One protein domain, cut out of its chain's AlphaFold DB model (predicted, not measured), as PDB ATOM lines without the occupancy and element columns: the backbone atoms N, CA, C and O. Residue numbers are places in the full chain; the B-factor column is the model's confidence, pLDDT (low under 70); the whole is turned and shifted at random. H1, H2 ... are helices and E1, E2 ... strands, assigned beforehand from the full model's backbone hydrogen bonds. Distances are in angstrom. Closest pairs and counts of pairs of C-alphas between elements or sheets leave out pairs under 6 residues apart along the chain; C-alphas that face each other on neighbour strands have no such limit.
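What this domain is: This is residues 2 to 74 of the 309 residues of the protein "Flagellar hook protein FlgE" of candidate division KSB1 bacterium 4484_219 (UniProt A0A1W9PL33). Little regular structure: helix H1 packs on strand E1 of a small hairpin, E1 and E2, and a long loop runs out from the hairpin to short H2, after which residues 64 to 74 fold back along that loop. Residues 2 to 7 and 54 to 59 stick out. The printed part has 73 residues, with H1, E1, E2 and H2 in that order, mixed in class, 22 residues being in named elements. It is only just compact, close to loose, with a radius of gyration of the C-alphas of 13.5 A and spans of 39 by 27 by 22 A.

Where its parts are: H1, residues 8 to 18, begins at C-alpha 8 (-61.099, 332.328, 686.057) and is 15.5 A long. E1 is residues 27 to 29, 7.1 A, and E2 residues 35 to 37, 6.4 A. H2, residues 59 to 63, is 6.3 A long and ends at C-alpha 63 (-79.044, 323.114, 682.443).

How they stand to each other: The closest C-alphas of H1 and E1, Asn 12 and Val 27, are 5.5 A apart. The hairpin E1 and E2 is antiparallel at 161 degrees, with N 28 and O 36 within hydrogen-bond range at 2.9 A. In H1 and H2 every O i to N i+4 pair is within range. H2 is apart from H1 and E1.

The domain as a whole: The printed part has no cut. The link from E2 to H2, 21 residues, is long. Mean pLDDT of the printed part is 72.0; 32 residues are under 70, among them 40 to 53.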
ATOM      1  N   ASP A   2     -67.658 348.513 678.248       44.06
ATOM      2  CA  ASP A   2     -66.403 348.287 678.960       44.06
ATOM      3  C   ASP A   2     -66.124 346.788 678.824       44.06
ATOM      4  O   ASP A   2     -66.858 345.961 679.358       44.06
ATOM      5  N   GLY A   3     -65.189 346.449 677.940       54.53
ATOM      6  CA  GLY A   3     -64.793 345.077 677.648       54.53
ATOM      7  C   GLY A   3     -63.846 344.566 678.721       54.53
ATOM      8  O   GLY A   3     -62.705 344.227 678.416       54.53
ATOM      9  N   SER A   4     -64.296 344.557 679.971       63.59
ATOM     10  CA  SER A   4     -63.558 343.938 681.062       63.59
ATOM     11  C   SER A   4     -63.568 342.429 680.807       63.59
ATOM     12  O   SER A   4     -64.619 341.792 680.836       63.59
ATOM     13  N   ILE A   5     -62.416 341.860 680.453       76.25
ATOM     14  CA  ILE A   5     -62.265 340.415 680.262       76.25
ATOM     15  C   ILE A   5     -62.224 339.793 681.655       76.25
ATOM     16  O   ILE A   5     -61.251 339.981 682.377       76.25
ATOM     17  N   TRP A   6     -63.279 339.071 682.023       77.00
ATOM     18  CA  TRP A   6     -63.321 338.316 683.272       77.00
ATOM     19  C   TRP A   6     -62.523 337.026 683.110       77.00
ATOM     20  O   TRP A   6     -62.733 336.261 682.165       77.00
ATOM     21  N   THR A   7     -61.594 336.790 684.025       84.88
ATOM     22  CA  THR A   7     -60.768 335.586 684.074       84.88
ATOM     23  C   THR A   7     -61.313 334.582 685.092       84.88
ATOM     24  O   THR A   7     -62.123 334.908 685.958       84.88
ATOM     25  N   LEU A   8     -60.824 333.340 685.030       80.44
ATOM     26  CA  LEU A   8     -61.099 332.328 686.057       80.44
ATOM     27  C   LEU A   8     -60.648 332.787 687.458       80.44
ATOM     28  O   LEU A   8     -61.284 332.454 688.453       80.44
ATOM     29  N   ALA A   9     -59.578 333.584 687.534       81.62
ATOM     30  CA  ALA A   9     -59.094 334.146 688.790       81.62
ATOM     31  C   ALA A   9     -60.085 335.163 689.382       81.62
ATOM     32  O   ALA A   9     -60.282 335.187 690.598       81.62
ATOM     33  N   ASP A  10     -60.760 335.944 688.535       84.38
ATOM     34  CA  ASP A  10     -61.795 336.886 688.976       84.38
ATOM     35  C   ASP A  10     -63.018 336.144 689.528       84.38
ATOM     36  O   ASP A  10     -63.555 336.527 690.566       84.38
ATOM     37  N   LEU A  11     -63.411 335.030 688.898       82.81
ATOM     38  CA  LEU A  11     -64.485 334.166 689.397       82.81
ATOM     39  C   LEU A  11     -64.139 333.553 690.763       82.81
ATOM     40  O   LEU A  11     -64.948 333.635 691.685       82.81
ATOM     41  N   ASN A  12     -62.937 332.990 690.921       84.25
ATOM     42  CA  ASN A  12     -62.503 332.419 692.203       84.25
ATOM     43  C   ASN A  12     -62.464 333.484 693.308       84.25
ATOM     44  O   ASN A  12     -62.879 333.218 694.433       84.25
ATOM     45  N   THR A  13     -62.028 334.701 692.976       84.25
ATOM     46  CA  THR A  13     -61.992 335.834 693.912       84.25
ATOM     47  C   THR A  13     -63.398 336.254 694.348       84.25
ATOM     48  O   THR A  13     -63.625 336.508 695.529       84.25
ATOM     49  N   GLN A  14     -64.364 336.284 693.427       83.19
ATOM     50  CA  GLN A  14     -65.762 336.581 693.758       83.19
ATOM     51  C   GLN A  14     -66.390 335.498 694.638       83.19
ATOM     52  O   GLN A  14     -67.053 335.821 695.620       83.19
ATOM     53  N   ILE A  15     -66.148 334.222 694.331       80.62
ATOM     54  CA  ILE A  15     -66.650 333.104 695.142       80.62
ATOM     55  C   ILE A  15     -66.044 333.154 696.549       80.62
ATOM     56  O   ILE A  15     -66.784 333.069 697.526       80.62
ATOM     57  N   ALA A  16     -64.730 333.367 696.661       79.94
ATOM     58  CA  ALA A  16     -64.057 333.515 697.949       79.94
ATOM     59  C   ALA A  16     -64.634 334.685 698.758       79.94
ATOM     60  O   ALA A  16     -64.917 334.537 699.942       79.94
ATOM     61  N   SER A  17     -64.901 335.820 698.104       81.50
ATOM     62  CA  SER A  17     -65.507 336.987 698.750       81.50
ATOM     63  C   SER A  17     -66.941 336.741 699.223       81.50
ATOM     64  O   SER A  17     -67.311 337.240 700.282       81.50
ATOM     65  N   VAL A  18     -67.764 336.024 698.452       80.38
ATOM     66  CA  VAL A  18     -69.164 335.725 698.812       80.38
ATOM     67  C   VAL A  18     -69.232 334.739 699.974       80.38
ATOM     68  O   VAL A  18     -70.083 334.881 700.848       80.38
ATOM     69  N   LEU A  19     -68.320 333.769 699.997       74.00
ATOM     70  CA  LEU A  19     -68.211 332.767 701.057       74.00
ATOM     71  C   LEU A  19     -67.398 333.256 702.265       74.00
ATOM     72  O   LEU A  19     -67.223 332.509 703.217       74.00
ATOM     73  N   GLY A  20     -66.899 334.496 702.241       73.38
ATOM     74  CA  GLY A  20     -66.147 335.079 703.353       73.38
ATOM     75  C   GLY A  20     -64.821 334.373 703.652       73.38
ATOM     76  O   GLY A  20     -64.392 334.381 704.802       73.38
ATOM     77  N   LEU A  21     -64.195 333.769 702.641       78.94
ATOM     78  CA  LEU A  21     -62.933 333.039 702.769       78.94
ATOM     79  C   LEU A  21     -61.742 333.994 702.897       78.94
ATOM     80  O   LEU A  21     -61.678 335.026 702.220       78.94
ATOM     81  N   SER A  22     -60.784 333.632 703.748       72.88
ATOM     82  CA  SER A  22     -59.597 334.436 704.039       72.88
ATOM     83  C   SER A  22     -58.581 334.479 702.894       72.88
ATOM     84  O   SER A  22     -57.885 335.486 702.735       72.88
ATOM     85  N   GLU A  23     -58.524 333.439 702.055       77.69
ATOM     86  CA  GLU A  23     -57.626 333.362 700.903       77.69
ATOM     87  C   GLU A  23     -58.355 332.958 699.612       77.69
ATOM     88  O   GLU A  23     -59.171 332.042 699.568       77.69
ATOM     89  N   THR A  24     -57.997 333.575 698.485       72.00
ATOM     90  CA  THR A  24     -58.572 333.226 697.169       72.00
ATOM     91  C   THR A  24     -58.097 331.870 696.637       72.00
ATOM     92  O   THR A  24     -58.693 331.322 695.714       72.00
ATOM     93  N   THR A  25     -57.012 331.327 697.196       77.44
ATOM     94  CA  THR A  25     -56.443 329.995 696.903       77.44
ATOM     95  C   THR A  25     -57.340 328.857 697.385       77.44
ATOM     96  O   THR A  25     -57.236 327.740 696.877       77.44
ATOM     97  N   GLN A  26     -58.246 329.148 698.320       78.88
ATOM     98  CA  GLN A  26     -59.233 328.215 698.852       78.88
ATOM     99  C   GLN A  26     -60.341 327.879 697.854       78.88
ATOM    100  O   GLN A  26     -61.066 326.912 698.062       78.88
ATOM    101  N   VAL A  27     -60.460 328.637 696.761       84.38
ATOM    102  CA  VAL A  27     -61.380 328.349 695.662       84.38
ATOM    103  C   VAL A  27     -60.574 327.965 694.433       84.38
ATOM    104  O   VAL A  27     -59.755 328.736 693.929       84.38
ATOM    105  N   SER A  28     -60.824 326.772 693.908       86.31
ATOM    106  CA  SER A  28     -60.197 326.303 692.674       86.31
ATOM    107  C   SER A  28     -61.191 325.549 691.806       86.31
ATOM    108  O   SER A  28     -62.123 324.929 692.306       86.31
ATOM    109  N   ILE A  29     -60.991 325.601 690.491       85.25
ATOM    110  CA  ILE A  29     -61.707 324.752 689.541       85.25
ATOM    111  C   ILE A  29     -60.664 323.839 688.905       85.25
ATOM    112  O   ILE A  29     -59.690 324.322 688.324       85.25
ATOM    113  N   ASP A  30     -60.829 322.529 689.074       83.75
ATOM    114  CA  ASP A  30     -59.897 321.551 688.515       83.75
ATOM    115  C   ASP A  30     -60.096 321.359 686.999       83.75
ATOM    116  O   ASP A  30     -61.044 321.856 686.388       83.75
ATOM    117  N   SER A  31     -59.195 320.606 686.363       81.81
ATOM    118  CA  SER A  31     -59.260 320.314 684.923       81.81
ATOM    119  C   SER A  31     -60.470 319.468 684.503       81.81
ATOM    120  O   SER A  31     -60.718 319.325 683.306       81.81
ATOM    121  N   SER A  32     -61.228 318.919 685.460       82.06
ATOM    122  CA  SER A  32     -62.495 318.219 685.236       82.06
ATOM    123  C   SER A  32     -63.725 319.112 685.436       82.06
ATOM    124  O   SER A  32     -64.851 318.645 685.281       82.06
ATOM    125  N   GLY A  33     -63.522 320.400 685.738       76.25
ATOM    126  CA  GLY A  33     -64.587 321.375 685.956       76.25
ATOM    127  C   GLY A  33     -65.204 321.318 687.355       76.25
ATOM    128  O   GLY A  33     -66.261 321.910 687.566       76.25
ATOM    129  N   ARG A  34     -64.582 320.620 688.316       81.31
ATOM    130  CA  ARG A  34     -65.073 320.580 689.700       81.31
ATOM    131  C   ARG A  34     -64.617 321.822 690.442       81.31
ATOM    132  O   ARG A  34     -63.423 322.100 690.509       81.31
ATOM    133  N   LEU A  35     -65.577 322.522 691.035       83.00
ATOM    134  CA  LEU A  35     -65.322 323.586 691.993       83.00
ATOM    135  C   LEU A  35     -64.936 322.953 693.335       83.00
ATOM    136  O   LEU A  35     -65.733 322.242 693.942       83.00
ATOM    137  N   ASN A  36     -63.707 323.193 693.767       82.75
ATOM    138  CA  ASN A  36     -63.205 322.821 695.076       82.75
ATOM    139  C   ASN A  36     -63.129 324.076 695.942       82.75
ATOM    140  O   ASN A  36     -62.477 325.054 695.565       82.75
ATOM    141  N   ILE A  37     -63.804 324.026 697.085       79.44
ATOM    142  CA  ILE A  37     -63.837 325.104 698.063       79.44
ATOM    143  C   ILE A  37     -63.333 324.545 699.386       79.44
ATOM    144  O   ILE A  37     -63.899 323.603 699.936       79.44
ATOM    145  N   GLN A  38     -62.261 325.136 699.892       77.50
ATOM    146  CA  GLN A  38     -61.706 324.830 701.197       77.50
ATOM    147  C   GLN A  38     -62.092 325.941 702.171       77.50
ATOM    148  O   GLN A  38     -61.519 327.021 702.136       77.50
ATOM    149  N   GLY A  39     -63.063 325.682 703.045       71.69
ATOM    150  CA  GLY A  39     -63.468 326.652 704.063       71.69
ATOM    151  C   GLY A  39     -62.333 327.035 705.019       71.69
ATOM    152  O   GLY A  39     -61.392 326.262 705.238       71.69
ATOM    153  N   ASP A  40     -62.444 328.218 705.619       69.94
ATOM    154  CA  ASP A  40     -61.611 328.581 706.763       69.94
ATOM    155  C   ASP A  40     -61.927 327.680 707.973       69.94
ATOM    156  O   ASP A  40     -63.089 327.323 708.186       69.94
ATOM    157  N   PRO A  41     -60.928 327.317 708.802       64.06
ATOM    158  CA  PRO A  41     -61.176 326.585 710.043       64.06
ATOM    159  C   PRO A  41     -62.207 327.317 710.916       64.06
ATOM    160  O   PRO A  41     -62.057 328.511 711.156       64.06
ATOM    161  N   GLY A  42     -63.233 326.629 711.424       60.19
ATOM    162  CA  GLY A  42     -64.247 327.236 712.294       60.19
ATOM    163  C   GLY A  42     -65.362 328.017 711.607       60.19
ATOM    164  O   GLY A  42     -66.167 328.637 712.301       60.19
ATOM    165  N   ALA A  43     -65.420 328.004 710.275       61.75
ATOM    166  CA  ALA A  43     -66.569 328.467 709.513       61.75
ATOM    167  C   ALA A  43     -67.117 327.310 708.667       61.75
ATOM    168  O   ALA A  43     -66.453 326.822 707.749       61.75
ATOM    169  N   ASP A  44     -68.344 326.884 708.975       59.19
ATOM    170  CA  ASP A  44     -69.098 325.956 708.134       59.19
ATOM    171  C   ASP A  44     -69.524 326.698 706.860       59.19
ATOM    172  O   ASP A  44     -70.564 327.352 706.802       59.19
ATOM    173  N   ASN A  45     -68.674 326.638 705.836       64.12
ATOM    174  CA  ASN A  45     -68.954 327.200 704.517       64.12
ATOM    175  C   ASN A  45     -69.652 326.141 703.657       64.12
ATOM    176  O   ASN A  45     -69.075 325.606 702.710       64.12
ATOM    177  N   GLU A  46     -70.876 325.788 704.049       64.62
ATOM    178  CA  GLU A  46     -71.713 324.836 703.320       64.62
ATOM    179  C   GLU A  46     -72.284 325.484 702.050       64.62
ATOM    180  O   GLU A  46     -72.817 326.600 702.066       64.62
ATOM    181  N   LEU A  47     -72.186 324.779 700.925       65.50
ATOM    182  CA  LEU A  47     -72.720 325.233 699.644       65.50
ATOM    183  C   LEU A  47     -74.134 324.696 699.452       65.50
ATOM    184  O   LEU A  47     -74.350 323.730 698.732       65.50
ATOM    185  N   SER A  48     -75.115 325.373 700.046       62.28
ATOM    186  CA  SER A  48     -76.522 324.953 699.951       62.28
ATOM    187  C   SER A  48     -77.093 324.977 698.521       62.28
ATOM    188  O   SER A  48     -77.914 324.132 698.168       62.28
ATOM    189  N   ALA A  49     -76.677 325.935 697.681       61.69
ATOM    190  CA  ALA A  49     -77.001 325.978 696.254       61.69
ATOM    191  C   ALA A  49     -76.081 326.949 695.491       61.69
ATOM    192  O   ALA A  49     -75.835 328.067 695.942       61.69
ATOM    193  N   ILE A  50     -75.639 326.564 694.288       67.75
ATOM    194  CA  ILE A  50     -74.977 327.464 693.331       67.75
ATOM    195  C   ILE A  50     -75.895 327.638 692.122       67.75
ATOM    196  O   ILE A  50     -76.280 326.664 691.478       67.75
ATOM    197  N   SER A  51     -76.217 328.887 691.786       67.38
ATOM    198  CA  SER A  51     -76.957 329.231 690.571       67.38
ATOM    199  C   SER A  51     -76.143 330.186 689.706       67.38
ATOM    200  O   SER A  51     -75.768 331.264 690.164       67.38
ATOM    201  N   ILE A  52     -75.918 329.824 688.442       69.88
ATOM    202  CA  ILE A  52     -75.345 330.724 687.438       69.88
ATOM    203  C   ILE A  52     -76.493 331.254 686.584       69.88
ATOM    204  O   ILE A  52     -77.258 330.484 686.002       69.88
ATOM    205  N   SER A  53     -76.620 332.577 686.511       69.44
ATOM    206  CA  SER A  53     -77.600 333.246 685.656       69.44
ATOM    207  C   SER A  53     -76.934 334.370 684.871       69.44
ATOM    208  O   SER A  53     -75.982 334.990 685.340       69.44
ATOM    209  N   GLU A  54     -77.432 334.617 683.666       72.94
ATOM    210  CA  GLU A  54     -77.000 335.717 682.810       72.94
ATOM    211  C   GLU A  54     -78.232 336.536 682.418       72.94
ATOM    212  O   GLU A  54     -79.313 335.993 682.154       72.94
ATOM    213  N   SER A  55     -78.084 337.860 682.379       69.75
ATOM    214  CA  SER A  55     -79.147 338.748 681.929       69.75
ATOM    215  C   SER A  55     -79.452 338.467 680.454       69.75
ATOM    216  O   SER A  55     -78.647 338.740 679.569       69.75
ATOM    217  N   ASN A  56     -80.657 337.944 680.199       69.56
ATOM    218  CA  ASN A  56     -81.206 337.571 678.883       69.56
ATOM    219  C   ASN A  56     -80.836 336.176 678.345       69.56
ATOM    220  O   ASN A  56     -81.127 335.889 677.183       69.56
ATOM    221  N   ASN A  57     -80.281 335.282 679.169       64.50
ATOM    222  CA  ASN A  57     -80.010 333.900 678.768       64.50
ATOM    223  C   ASN A  57     -80.561 332.899 679.795       64.50
ATOM    224  O   ASN A  57     -79.961 332.627 680.834       64.50
ATOM    225  N   SER A  58     -81.728 332.330 679.482       63.19
ATOM    226  CA  SER A  58     -82.432 331.380 680.354       63.19
ATOM    227  C   SER A  58     -81.848 329.960 680.327       63.19
ATOM    228  O   SER A  58     -82.292 329.117 681.103       63.19
ATOM    229  N   VAL A  59     -80.887 329.670 679.440       65.31
ATOM    230  CA  VAL A  59     -80.377 328.304 679.206       65.31
ATOM    231  C   VAL A  59     -79.401 327.861 680.299       65.31
ATOM    232  O   VAL A  59     -79.369 326.682 680.659       65.31
ATOM    233  N   LEU A  60     -78.630 328.794 680.868       60.00
ATOM    234  CA  LEU A  60     -77.635 328.495 681.906       60.00
ATOM    235  C   LEU A  60     -78.287 328.105 683.243       60.00
ATOM    236  O   LEU A  60     -77.836 327.162 683.889       60.00
ATOM    237  N   GLY A  61     -79.401 328.751 683.602       59.50
ATOM    238  CA  GLY A  61     -80.115 328.491 684.857       59.50
ATOM    239  C   GLY A  61     -80.877 327.160 684.906       59.50
ATOM    240  O   GLY A  61     -81.156 326.670 685.994       59.50
ATOM    241  N   SER A  62     -81.212 326.559 683.756       59.06
ATOM    242  CA  SER A  62     -81.976 325.301 683.686       59.06
ATOM    243  C   SER A  62     -81.125 324.054 683.417       59.06
ATOM    244  O   SER A  62     -81.627 322.944 683.567       59.06
ATOM    245  N   THR A  63     -79.874 324.219 682.973       56.47
ATOM    246  CA  THR A  63     -79.044 323.114 682.443       56.47
ATOM    247  C   THR A  63     -77.850 322.774 683.341       56.47
ATOM    248  O   THR A  63     -77.266 321.702 683.206       56.47
ATOM    249  N   MET A  64     -77.481 323.655 684.276       63.78
ATOM    250  CA  MET A  64     -76.370 323.427 685.202       63.78
ATOM    251  C   MET A  64     -76.898 322.957 686.559       63.78
ATOM    252  O   MET A  64     -77.413 323.752 687.339       63.78
ATOM    253  N   SER A  65     -76.767 321.661 686.845       63.66
ATOM    254  CA  SER A  65     -76.992 321.102 688.181       63.66
ATOM    255  C   SER A  65     -75.652 320.886 688.874       63.66
ATOM    256  O   SER A  65     -74.816 320.129 688.376       63.66
ATOM    257  N   PHE A  66     -75.455 321.509 690.031       70.44
ATOM    258  CA  PHE A  66     -74.343 321.175 690.913       70.44
ATOM    259  C   PHE A  66     -74.741 319.972 691.764       70.44
ATOM    260  O   PHE A  66     -75.879 319.861 692.213       70.44
ATOM    261  N   THR A  67     -73.817 319.039 691.946       70.75
ATOM    262  CA  THR A  67     -73.965 317.947 692.908       70.75
ATOM    263  C   THR A  67     -72.874 318.126 693.935       70.75
ATOM    264  O   THR A  67     -71.698 318.205 693.577       70.75
ATOM    265  N   GLU A  68     -73.264 318.218 695.198       70.50
ATOM    266  CA  GLU A  68     -72.319 318.203 696.298       70.50
ATOM    267  C   GLU A  68     -71.689 316.813 696.389       70.50
ATOM    268  O   GLU A  68     -72.375 315.795 696.471       70.50
ATOM    269  N   ILE A  69     -70.362 316.765 696.282       72.19
ATOM    270  CA  ILE A  69     -69.606 315.505 696.316       72.19
ATOM    271  C   ILE A  69     -69.017 315.276 697.717       72.19
ATOM    272  O   ILE A  69     -68.599 314.165 698.041       72.19
ATOM    273  N   GLN A  70     -68.982 316.318 698.553       71.75
ATOM    274  CA  GLN A  70     -68.500 316.271 699.925       71.75
ATOM    275  C   GLN A  70     -69.107 317.414 700.739       71.75
ATOM    276  O   GLN A  70     -68.925 318.570 700.373       71.75
ATOM    277  N   GLU A  71     -69.716 317.053 701.865       67.81
ATOM    278  CA  GLU A  71     -70.189 317.980 702.895       67.81
ATOM    279  C   GLU A  71     -69.030 318.782 703.499       67.81
ATOM    280  O   GLU A  71     -67.957 318.226 703.791       67.81
ATOM    281  N   ALA A  72     -69.264 320.070 703.758       63.25
ATOM    282  CA  ALA A  72     -68.355 320.881 704.558       63.25
ATOM    283  C   ALA A  72     -68.175 320.240 705.946       63.25
ATOM    284  O   ALA A  72     -69.136 319.905 706.639       63.25
ATOM    285  N   LYS A  73     -66.922 320.028 706.360       64.44
ATOM    286  CA  LYS A  73     -66.612 319.408 707.651       64.44
ATOM    287  C   LYS A  73     -65.667 320.289 708.445       64.44
ATOM    288  O   LYS A  73     -64.466 320.306 708.173       64.44
ATOM    289  N   ASP A  74     -66.200 320.943 709.470       67.50
ATOM    290  CA  ASP A  74     -65.371 321.674 710.418       67.50
ATOM    291  C   ASP A  74     -64.410 320.742 711.167       67.50
ATOM    292  O   ASP A  74     -64.688 319.558 711.430       67.50
TER     293      ASP A  74